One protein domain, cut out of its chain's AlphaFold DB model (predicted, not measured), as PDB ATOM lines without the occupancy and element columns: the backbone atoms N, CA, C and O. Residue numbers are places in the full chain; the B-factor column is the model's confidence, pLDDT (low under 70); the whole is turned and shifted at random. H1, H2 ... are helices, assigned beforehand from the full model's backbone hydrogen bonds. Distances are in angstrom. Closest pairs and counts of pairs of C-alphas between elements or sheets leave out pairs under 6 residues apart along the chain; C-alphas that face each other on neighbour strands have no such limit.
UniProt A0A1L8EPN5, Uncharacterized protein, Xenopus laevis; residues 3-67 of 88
ATOM      1  N   VAL A   3       4.165 -17.265  29.466       73.75
ATOM      2  CA  VAL A   3       2.779 -16.773  29.596       73.75
ATOM      3  C   VAL A   3       1.994 -16.855  28.284       73.75
ATOM      4  O   VAL A   3       0.887 -17.366  28.281       73.75
ATOM      5  N   VAL A   4       2.578 -16.438  27.155       79.44
ATOM      6  CA  VAL A   4       1.908 -16.523  25.839       79.44
ATOM      7  C   VAL A   4       1.557 -17.969  25.480       79.44
ATOM      8  O   VAL A   4       0.445 -18.253  25.055       79.44
ATOM      9  N   HIS A   5       2.489 -18.896  25.722       79.69
ATOM     10  CA  HIS A   5       2.239 -20.322  25.523       79.69
ATOM     11  C   HIS A   5       1.151 -20.841  26.471       79.69
ATOM     12  O   HIS A   5       0.301 -21.616  26.044       79.69
ATOM     13  N   ALA A   6       1.146 -20.382  27.726       81.56
ATOM     14  CA  ALA A   6       0.142 -20.771  28.705       81.56
ATOM     15  C   ALA A   6      -1.264 -20.268  28.363       81.56
ATOM     16  O   ALA A   6      -2.225 -21.009  28.534       81.56
ATOM     17  N   ILE A   7      -1.382 -19.043  27.846       83.25
ATOM     18  CA  ILE A   7      -2.654 -18.471  27.394       83.25
ATOM     19  C   ILE A   7      -3.175 -19.240  26.181       83.25
ATOM     20  O   ILE A   7      -4.294 -19.739  26.213       83.25
ATOM     21  N   ASN A   8      -2.348 -19.399  25.145       82.19
ATOM     22  CA  ASN A   8      -2.792 -19.999  23.884       82.19
ATOM     23  C   ASN A   8      -3.116 -21.492  24.004       82.19
ATOM     24  O   ASN A   8      -3.940 -21.990  23.249       82.19
ATOM     25  N   ASN A   9      -2.477 -22.203  24.938       83.88
ATOM     26  CA  ASN A   9      -2.727 -23.627  25.172       83.88
ATOM     27  C   ASN A   9      -3.563 -23.891  26.429       83.88
ATOM     28  O   ASN A   9      -3.745 -25.051  26.791       83.88
ATOM     29  N   LEU A  10      -4.037 -22.845  27.123       81.38
ATOM     30  CA  LEU A  10      -4.783 -22.973  28.383       81.38
ATOM     31  C   LEU A  10      -4.070 -23.864  29.428       81.38
ATOM     32  O   LEU A  10      -4.708 -24.584  30.199       81.38
ATOM     33  N   ALA A  11      -2.735 -23.815  29.466       82.12
ATOM     34  CA  ALA A  11      -1.901 -24.754  30.216       82.12
ATOM     35  C   ALA A  11      -0.810 -24.047  31.034       82.12
ATOM     36  O   ALA A  11      -0.048 -23.239  30.513       82.12
ATOM     37  N   ALA A  12      -0.672 -24.381  32.318       84.44
ATOM     38  CA  ALA A  12       0.410 -23.879  33.165       84.44
ATOM     39  C   ALA A  12       0.827 -24.915  34.217       84.44
ATOM     40  O   ALA A  12       0.035 -25.754  34.626       84.44
ATOM     41  N   SER A  13       2.068 -24.836  34.703       83.12
ATOM     42  CA  SER A  13       2.571 -25.760  35.737       83.12
ATOM     43  C   SER A  13       1.955 -25.525  37.125       83.12
ATOM     44  O   SER A  13       2.068 -26.378  37.993       83.12
ATOM     45  N   SER A  14       1.329 -24.366  37.353       86.12
ATOM     46  CA  SER A  14       0.693 -24.000  38.622       86.12
ATOM     47  C   SER A  14      -0.826 -24.114  38.510       86.12
ATOM     48  O   SER A  14      -1.428 -23.511  37.614       86.12
ATOM     49  N   GLY A  15      -1.450 -24.835  39.448       82.94
ATOM     50  CA  GLY A  15      -2.906 -24.989  39.512       82.94
ATOM     51  C   GLY A  15      -3.638 -23.650  39.626       82.94
ATOM     52  O   GLY A  15      -4.617 -23.421  38.919       82.94
ATOM     53  N   THR A  16      -3.109 -22.712  40.415       84.25
ATOM     54  CA  THR A  16      -3.658 -21.354  40.554       84.25
ATOM     55  C   THR A  16      -3.679 -20.608  39.219       84.25
ATOM     56  O   THR A  16      -4.668 -19.956  38.884       84.25
ATOM     57  N   VAL A  17      -2.613 -20.742  38.423       84.00
ATOM     58  CA  VAL A  17      -2.500 -20.091  37.109       84.00
ATOM     59  C   VAL A  17      -3.485 -20.696  36.109       84.00
ATOM     60  O   VAL A  17      -4.151 -19.944  35.403       84.00
ATOM     61  N   ILE A  18      -3.647 -22.024  36.079       85.94
ATOM     62  CA  ILE A  18      -4.670 -22.678  35.241       85.94
ATOM     63  C   ILE A  18      -6.079 -22.211  35.633       85.94
ATOM     64  O   ILE A  18      -6.886 -21.906  34.756       85.94
ATOM     65  N   THR A  19      -6.388 -22.111  36.928       85.75
ATOM     66  CA  THR A  19      -7.705 -21.652  37.401       85.75
ATOM     67  C   THR A  19      -7.981 -20.202  37.000       85.75
ATOM     68  O   THR A  19      -9.098 -19.868  36.610       85.75
ATOM     69  N   LEU A  20      -6.977 -19.325  37.060       85.06
ATOM     70  CA  LEU A  20      -7.096 -17.950  36.567       85.06
ATOM     71  C   LEU A  20      -7.292 -17.901  35.048       85.06
ATOM     72  O   LEU A  20      -8.204 -17.223  34.584       85.06
ATOM     73  N   LEU A  21      -6.498 -18.656  34.282       85.31
ATOM     74  CA  LEU A  21      -6.600 -18.717  32.820       85.31
ATOM     75  C   LEU A  21      -7.967 -19.227  32.357       85.31
ATOM     76  O   LEU A  21      -8.576 -18.625  31.478       85.31
ATOM     77  N   ARG A  22      -8.484 -20.294  32.978       84.62
ATOM     78  CA  ARG A  22      -9.815 -20.836  32.667       84.62
ATOM     79  C   ARG A  22     -10.918 -19.814  32.923       84.62
ATOM     80  O   ARG A  22     -11.801 -19.659  32.087       84.62
ATOM     81  N   ARG A  23     -10.850 -19.090  34.044       84.38
ATOM     82  CA  ARG A  23     -11.818 -18.029  34.366       84.38
ATOM     83  C   ARG A  23     -11.736 -16.867  33.382       84.38
ATOM     84  O   ARG A  23     -12.769 -16.393  32.926       84.38
ATOM     85  N   LEU A  24     -10.524 -16.440  33.039       81.50
ATOM     86  CA  LEU A  24     -10.299 -15.379  32.062       81.50
ATOM     87  C   LEU A  24     -10.906 -15.746  30.701       81.50
ATOM     88  O   LEU A  24     -11.693 -14.978  30.159       81.50
ATOM     89  N   VAL A  25     -10.604 -16.941  30.188       82.44
ATOM     90  CA  VAL A  25     -11.120 -17.402  28.892       82.44
ATOM     91  C   VAL A  25     -12.637 -17.573  28.915       82.44
ATOM     92  O   VAL A  25     -13.291 -17.150  27.967       82.44
ATOM     93  N   LEU A  26     -13.215 -18.100  29.999       83.56
ATOM     94  CA  LEU A  26     -14.670 -18.186  30.148       83.56
ATOM     95  C   LEU A  26     -15.330 -16.804  30.021       83.56
ATOM     96  O   LEU A  26     -16.271 -16.649  29.251       83.56
ATOM     97  N   ARG A  27     -14.789 -15.779  30.696       80.06
ATOM     98  CA  ARG A  27     -15.309 -14.403  30.600       80.06
ATOM     99  C   ARG A  27     -15.130 -13.788  29.212       80.06
ATOM    100  O   ARG A  27     -15.995 -13.034  28.772       80.06
ATOM    101  N   CYS A  28     -14.041 -14.093  28.509       76.75
ATOM    102  CA  CYS A  28     -13.859 -13.636  27.129       76.75
ATOM    103  C   CYS A  28     -14.879 -14.275  26.174       76.75
ATOM    104  O   CYS A  28     -15.451 -13.573  25.338       76.75
ATOM    105  N   LEU A  29     -15.154 -15.573  26.339       75.00
ATOM    106  CA  LEU A  29     -16.130 -16.311  25.534       75.00
ATOM    107  C   LEU A  29     -17.571 -15.850  25.792       75.00
ATOM    108  O   LEU A  29     -18.336 -15.713  24.841       75.00
ATOM    109  N   GLU A  30     -17.927 -15.547  27.044       79.62
ATOM    110  CA  GLU A  30     -19.230 -14.953  27.398       79.62
ATOM    111  C   GLU A  30     -19.475 -13.607  26.693       79.62
ATOM    112  O   GLU A  30     -20.612 -13.284  26.365       79.62
ATOM    113  N   ASN A  31     -18.413 -12.847  26.402       70.81
ATOM    114  CA  ASN A  31     -18.469 -11.572  25.679       70.81
ATOM    115  C   ASN A  31     -18.157 -11.721  24.169       70.81
ATOM    116  O   ASN A  31     -17.718 -10.766  23.523       70.81
ATOM    117  N   SER A  32     -18.332 -12.928  23.607       63.25
ATOM    118  CA  SER A  32     -18.137 -13.281  22.184       63.25
ATOM    119  C   SER A  32     -16.747 -12.992  21.595       63.25
ATOM    120  O   SER A  32     -16.566 -13.025  20.378       63.25
ATOM    121  N   SER A  33     -15.747 -12.723  22.431       65.44
ATOM    122  CA  SER A  33     -14.424 -12.295  21.983       65.44
ATOM    123  C   SER A  33     -13.439 -13.461  22.021       65.44
ATOM    124  O   SER A  33     -13.268 -14.115  23.051       65.44
ATOM    125  N   ASN A  34     -12.762 -13.729  20.901       68.25
ATOM    126  CA  ASN A  34     -11.690 -14.723  20.860       68.25
ATOM    127  C   ASN A  34     -10.450 -14.169  21.581       68.25
ATOM    128  O   ASN A  34      -9.985 -13.072  21.270       68.25
ATOM    129  N   PHE A  35      -9.934 -14.911  22.563       69.00
ATOM    130  CA  PHE A  35      -8.792 -14.486  23.368       69.00
ATOM    131  C   PHE A  35      -7.518 -15.198  22.910       69.00
ATOM    132  O   PHE A  35      -7.276 -16.351  23.265       69.00
ATOM    133  N   GLN A  36      -6.691 -14.492  22.139       72.19
ATOM    134  CA  GLN A  36      -5.398 -14.980  21.664       72.19
ATOM    135  C   GLN A  36      -4.276 -14.068  22.162       72.19
ATOM    136  O   GLN A  36      -4.352 -12.845  22.040       72.19
ATOM    137  N   ALA A  37      -3.208 -14.655  22.705       75.25
ATOM    138  CA  ALA A  37      -2.008 -13.917  23.071       75.25
ATOM    139  C   ALA A  37      -0.935 -14.096  21.998       75.25
ATOM    140  O   ALA A  37      -0.577 -15.212  21.626       75.25
ATOM    141  N   THR A  38      -0.335 -12.997  21.563       73.69
ATOM    142  CA  THR A  38       0.822 -13.041  20.669       73.69
ATOM    143  C   THR A  38       2.017 -12.459  21.393       73.69
ATOM    144  O   THR A  38       1.946 -11.375  21.971       73.69
ATOM    145  N   HIS A  39       3.141 -13.178  21.369       71.00
ATOM    146  CA  HIS A  39       4.387 -12.590  21.829       71.00
ATOM    147  C   HIS A  39       4.873 -11.594  20.779       71.00
ATOM    148  O   HIS A  39       5.463 -11.987  19.771       71.00
ATOM    149  N   ILE A  40       4.696 -10.305  21.032       65.88
ATOM    150  CA  ILE A  40       5.183  -9.267  20.129       65.88
ATOM    151  C   ILE A  40       6.665  -9.024  20.443       65.88
ATOM    152  O   ILE A  40       7.027  -8.400  21.437       65.88
ATOM    153  N   ARG A  41       7.547  -9.599  19.618       54.16
ATOM    154  CA  ARG A  41       9.007  -9.434  19.704       54.16
ATOM    155  C   ARG A  41       9.395  -8.331  18.715       54.16
ATOM    156  O   ARG A  41       9.284  -8.543  17.517       54.16
ATOM    157  N   GLY A  42       9.801  -7.162  19.206       53.38
ATOM    158  CA  GLY A  42      10.281  -6.053  18.362       53.38
ATOM    159  C   GLY A  42       9.560  -4.727  18.591       53.38
ATOM    160  O   GLY A  42      10.205  -3.684  18.579       53.38
ATOM    161  N   VAL A  43       8.270  -4.751  18.934       55.16
ATOM    162  CA  VAL A  43       7.619  -3.592  19.557       55.16
ATOM    163  C   VAL A  43       7.916  -3.705  21.040       55.16
ATOM    164  O   VAL A  43       7.405  -4.598  21.715       55.16
ATOM    165  N   LYS A  44       8.808  -2.855  21.550       65.56
ATOM    166  CA  LYS A  44       8.938  -2.688  22.998       65.56
ATOM    167  C   LYS A  44       7.518  -2.460  23.528       65.56
ATOM    168  O   LYS A  44       6.851  -1.549  23.044       65.56
ATOM    169  N   ASN A  45       7.044  -3.274  24.477       75.75
ATOM    170  CA  ASN A  45       5.742  -3.096  25.136       75.75
ATOM    171  C   ASN A  45       5.792  -1.873  26.073       75.75
ATOM    172  O   ASN A  45       5.424  -1.957  27.237       75.75
ATOM    173  N   ILE A  46       6.345  -0.763  25.574       79.94
ATOM    174  CA  ILE A  46       6.689   0.447  26.311       79.94
ATOM    175  C   ILE A  46       5.464   1.051  26.956       79.94
ATOM    176  O   ILE A  46       5.570   1.558  28.058       79.94
ATOM    177  N   LEU A  47       4.305   0.953  26.305       83.69
ATOM    178  CA  LEU A  47       3.065   1.468  26.855       83.69
ATOM    179  C   LEU A  47       2.668   0.680  28.103       83.69
ATOM    180  O   LEU A  47       2.478   1.275  29.157       83.69
ATOM    181  N   ALA A  48       2.607  -0.652  28.024       80.69
ATOM    182  CA  ALA A  48       2.267  -1.449  29.200       80.69
ATOM    183  C   ALA A  48       3.378  -1.439  30.262       80.69
ATOM    184  O   ALA A  48       3.068  -1.463  31.445       80.69
ATOM    185  N   ASP A  49       4.654  -1.385  29.866       82.81
ATOM    186  CA  ASP A  49       5.793  -1.267  30.786       82.81
ATOM    187  C   ASP A  49       5.749   0.066  31.548       82.81
ATOM    188  O   ASP A  49       5.792   0.066  32.778       82.81
ATOM    189  N   ALA A  50       5.546   1.183  30.844       86.00
ATOM    190  CA  ALA A  50       5.359   2.498  31.445       86.00
ATOM    191  C   ALA A  50       4.142   2.517  32.382       86.00
ATOM    192  O   ALA A  50       4.271   2.937  33.530       86.00
ATOM    193  N   LEU A  51       2.995   1.969  31.960       84.94
ATOM    194  CA  LEU A  51       1.812   1.843  32.822       84.94
ATOM    195  C   LEU A  51       2.086   0.988  34.065       84.94
ATOM    196  O   LEU A  51       1.706   1.379  35.164       84.94
ATOM    197  N   SER A  52       2.785  -0.144  33.922       82.06
ATOM    198  CA  SER A  52       3.137  -1.025  35.047       82.06
ATOM    199  C   SER A  52       4.046  -0.356  36.083       82.06
ATOM    200  O   SER A  52       4.069  -0.763  37.242       82.06
ATOM    201  N   ARG A  53       4.780   0.681  35.661       87.44
ATOM    202  CA  ARG A  53       5.680   1.492  36.488       87.44
ATOM    203  C   ARG A  53       5.066   2.831  36.901       87.44
ATOM    204  O   ARG A  53       5.744   3.603  37.571       87.44
ATOM    205  N   PHE A  54       3.819   3.105  36.512       86.19
ATOM    206  CA  PHE A  54       3.150   4.398  36.687       86.19
ATOM    207  C   PHE A  54       3.900   5.583  36.044       86.19
ATOM    208  O   PHE A  54       3.751   6.730  36.461       86.19
ATOM    209  N   ASP A  55       4.689   5.321  34.999       88.25
ATOM    210  CA  ASP A  55       5.405   6.340  34.232       88.25
ATOM    211  C   ASP A  55       4.497   6.919  33.140       88.25
ATOM    212  O   ASP A  55       4.585   6.604  31.949       88.25
ATOM    213  N   PHE A  56       3.563   7.764  33.570       86.06
ATOM    214  CA  PHE A  56       2.600   8.390  32.667       86.06
ATOM    215  C   PHE A  56       3.267   9.334  31.664       86.06
ATOM    216  O   PHE A  56       2.785   9.474  30.542       86.06
ATOM    217  N   THR A  57       4.390   9.954  32.025       87.81
ATOM    218  CA  THR A  57       5.128  10.850  31.130       87.81
ATOM    219  C   THR A  57       5.685  10.083  29.935       87.81
ATOM    220  O   THR A  57       5.445  10.470  28.789       87.81
ATOM    221  N   HIS A  58       6.361   8.960  30.181       87.06
ATOM    222  CA  HIS A  58       6.859   8.097  29.113       87.06
ATOM    223  C   HIS A  58       5.713   7.456  28.318       87.06
ATOM    224  O   HIS A  58       5.785   7.386  27.090       87.06
ATOM    225  N   PHE A  59       4.622   7.071  28.988       87.06
ATOM    226  CA  PHE A  59       3.422   6.547  28.332       87.06
ATOM    227  C   PHE A  59       2.810   7.546  27.341       87.06
ATOM    228  O   PHE A  59       2.635   7.211  26.171       87.06
ATOM    229  N   PHE A  60       2.527   8.781  27.767       88.00
ATOM    230  CA  PHE A  60       1.925   9.796  26.897       88.00
ATOM    231  C   PHE A  60       2.891  10.288  25.814       88.00
ATOM    232  O   PHE A  60       2.447  10.657  24.730       88.00
ATOM    233  N   SER A  61       4.207  10.237  26.058       88.62
ATOM    234  CA  SER A  61       5.204  10.468  25.006       88.62
ATOM    235  C   SER A  61       5.171   9.380  23.930       88.62
ATOM    236  O   SER A  61       5.382   9.678  22.757       88.62
ATOM    237  N   ALA A  62       4.945   8.122  24.316       84.75
ATOM    238  CA  ALA A  62       4.897   6.988  23.401       84.75
ATOM    239  C   ALA A  62       3.524   6.812  22.719       84.75
ATOM    240  O   ALA A  62       3.454   6.251  21.626       84.75
ATOM    241  N   ALA A  63       2.443   7.299  23.334       85.06
ATOM    242  CA  ALA A  63       1.088   7.296  22.785       85.06
ATOM    243  C   ALA A  63       0.406   8.668  22.980       85.06
ATOM    244  O   ALA A  63      -0.462   8.811  23.844       85.06
ATOM    245  N   PRO A  64       0.739   9.681  22.156       84.31
ATOM    246  CA  PRO A  64       0.187  11.034  22.294       84.31
ATOM    247  C   PRO A  64      -1.320  11.113  22.006       84.31
ATOM    248  O   PRO A  64      -1.991  12.036  22.460       84.31
ATOM    249  N   HIS A  65      -1.862  10.135  21.275       84.94
ATOM    250  CA  HIS A  65      -3.294  10.009  20.996       84.94
ATOM    251  C   HIS A  65      -4.056   9.210  22.064       84.94
ATOM    252  O   HIS A  65      -5.266   9.034  21.931       84.94
ATOM    253  N   ALA A  66      -3.381   8.690  23.097       82.62
ATOM    254  CA  ALA A  66      -4.057   7.968  24.166       82.62
ATOM    255  C   ALA A  66      -4.991   8.906  24.944       82.62
ATOM    256  O   ALA A  66      -4.638  10.044  25.266       82.62
ATOM    257  N   GLN A  67      -6.186   8.414  25.272       79.69
ATOM    258  CA  GLN A  67      -7.141   9.163  26.076       79.69
ATOM    259  C   GLN A  67      -6.549   9.442  27.465       79.69
ATOM    260  O   GLN A  67      -6.027   8.546  28.127       79.69
TER     261      GLN A  67
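What this domain is: This is residues 3 to 67 of the 88 residues of an uncharacterized protein of Xenopus laevis (UniProt A0A1L8EPN5). Two small helical lobes stand apart with an open gap between them: the long helix H2 with short H1 beside its middle, and a helical hairpin of H3 and H4. The unnamed stretch of residues 31 to 45 folds back from the end of H2 and crosses the gap to H3. The printed part has 65 residues with four named helices, in the order H1, H2, H3, H4, and no named strand; its class is all helix. The whole is loose, with a radius of gyration of the C-alphas of 15.0 A, and spans 37 by 27 by 21 A.

Where its parts are: Find C-alpha 15 at (-2.906, -24.989, 39.512); from there H2, residues 15 to 30, runs 22.7 A to C-alpha 30 at (-19.230, -14.953, 27.398). Before it, look for H1 at residues 3 to 8, 8.6 A long. Farther on, H3 takes residues 46 to 52, 9.5 A, and H4 takes residues 56 to 62, 9.6 A, ending at C-alpha 62 at (4.897, 6.988, 23.401).

How they stand to each other: Begin at H2: H1 is close but not clearly touching, and its closest C-alphas to H2, those of Ile 7 and Leu 21, are 6.7 A apart. These two helices run the same way at a steep tilt of 46 degrees. H2 is apart from H3 and from H4, and so is H1. At H3 and H4 you find a helical hairpin: they touch, with the closest C-alphas, Leu 47 and Phe 59, 5.3 A apart, and run opposite ways at a shallow tilt of 14 degrees. In H1, H2, H3 and H4 every O i to N i+4 pair is within hydrogen-bond range.

The domain as a whole: Look at Gly 15 and Pro 64 for the two C-alphas farthest apart, 40.0 A. The printed part has no cut. The link from H2 to H3, 15 residues, is long; H1 to H2 is short and H3 to H4 tight. The model's mean pLDDT over the printed part is 79.5, and residues 32 to 35 and 40 to 44 are under 70.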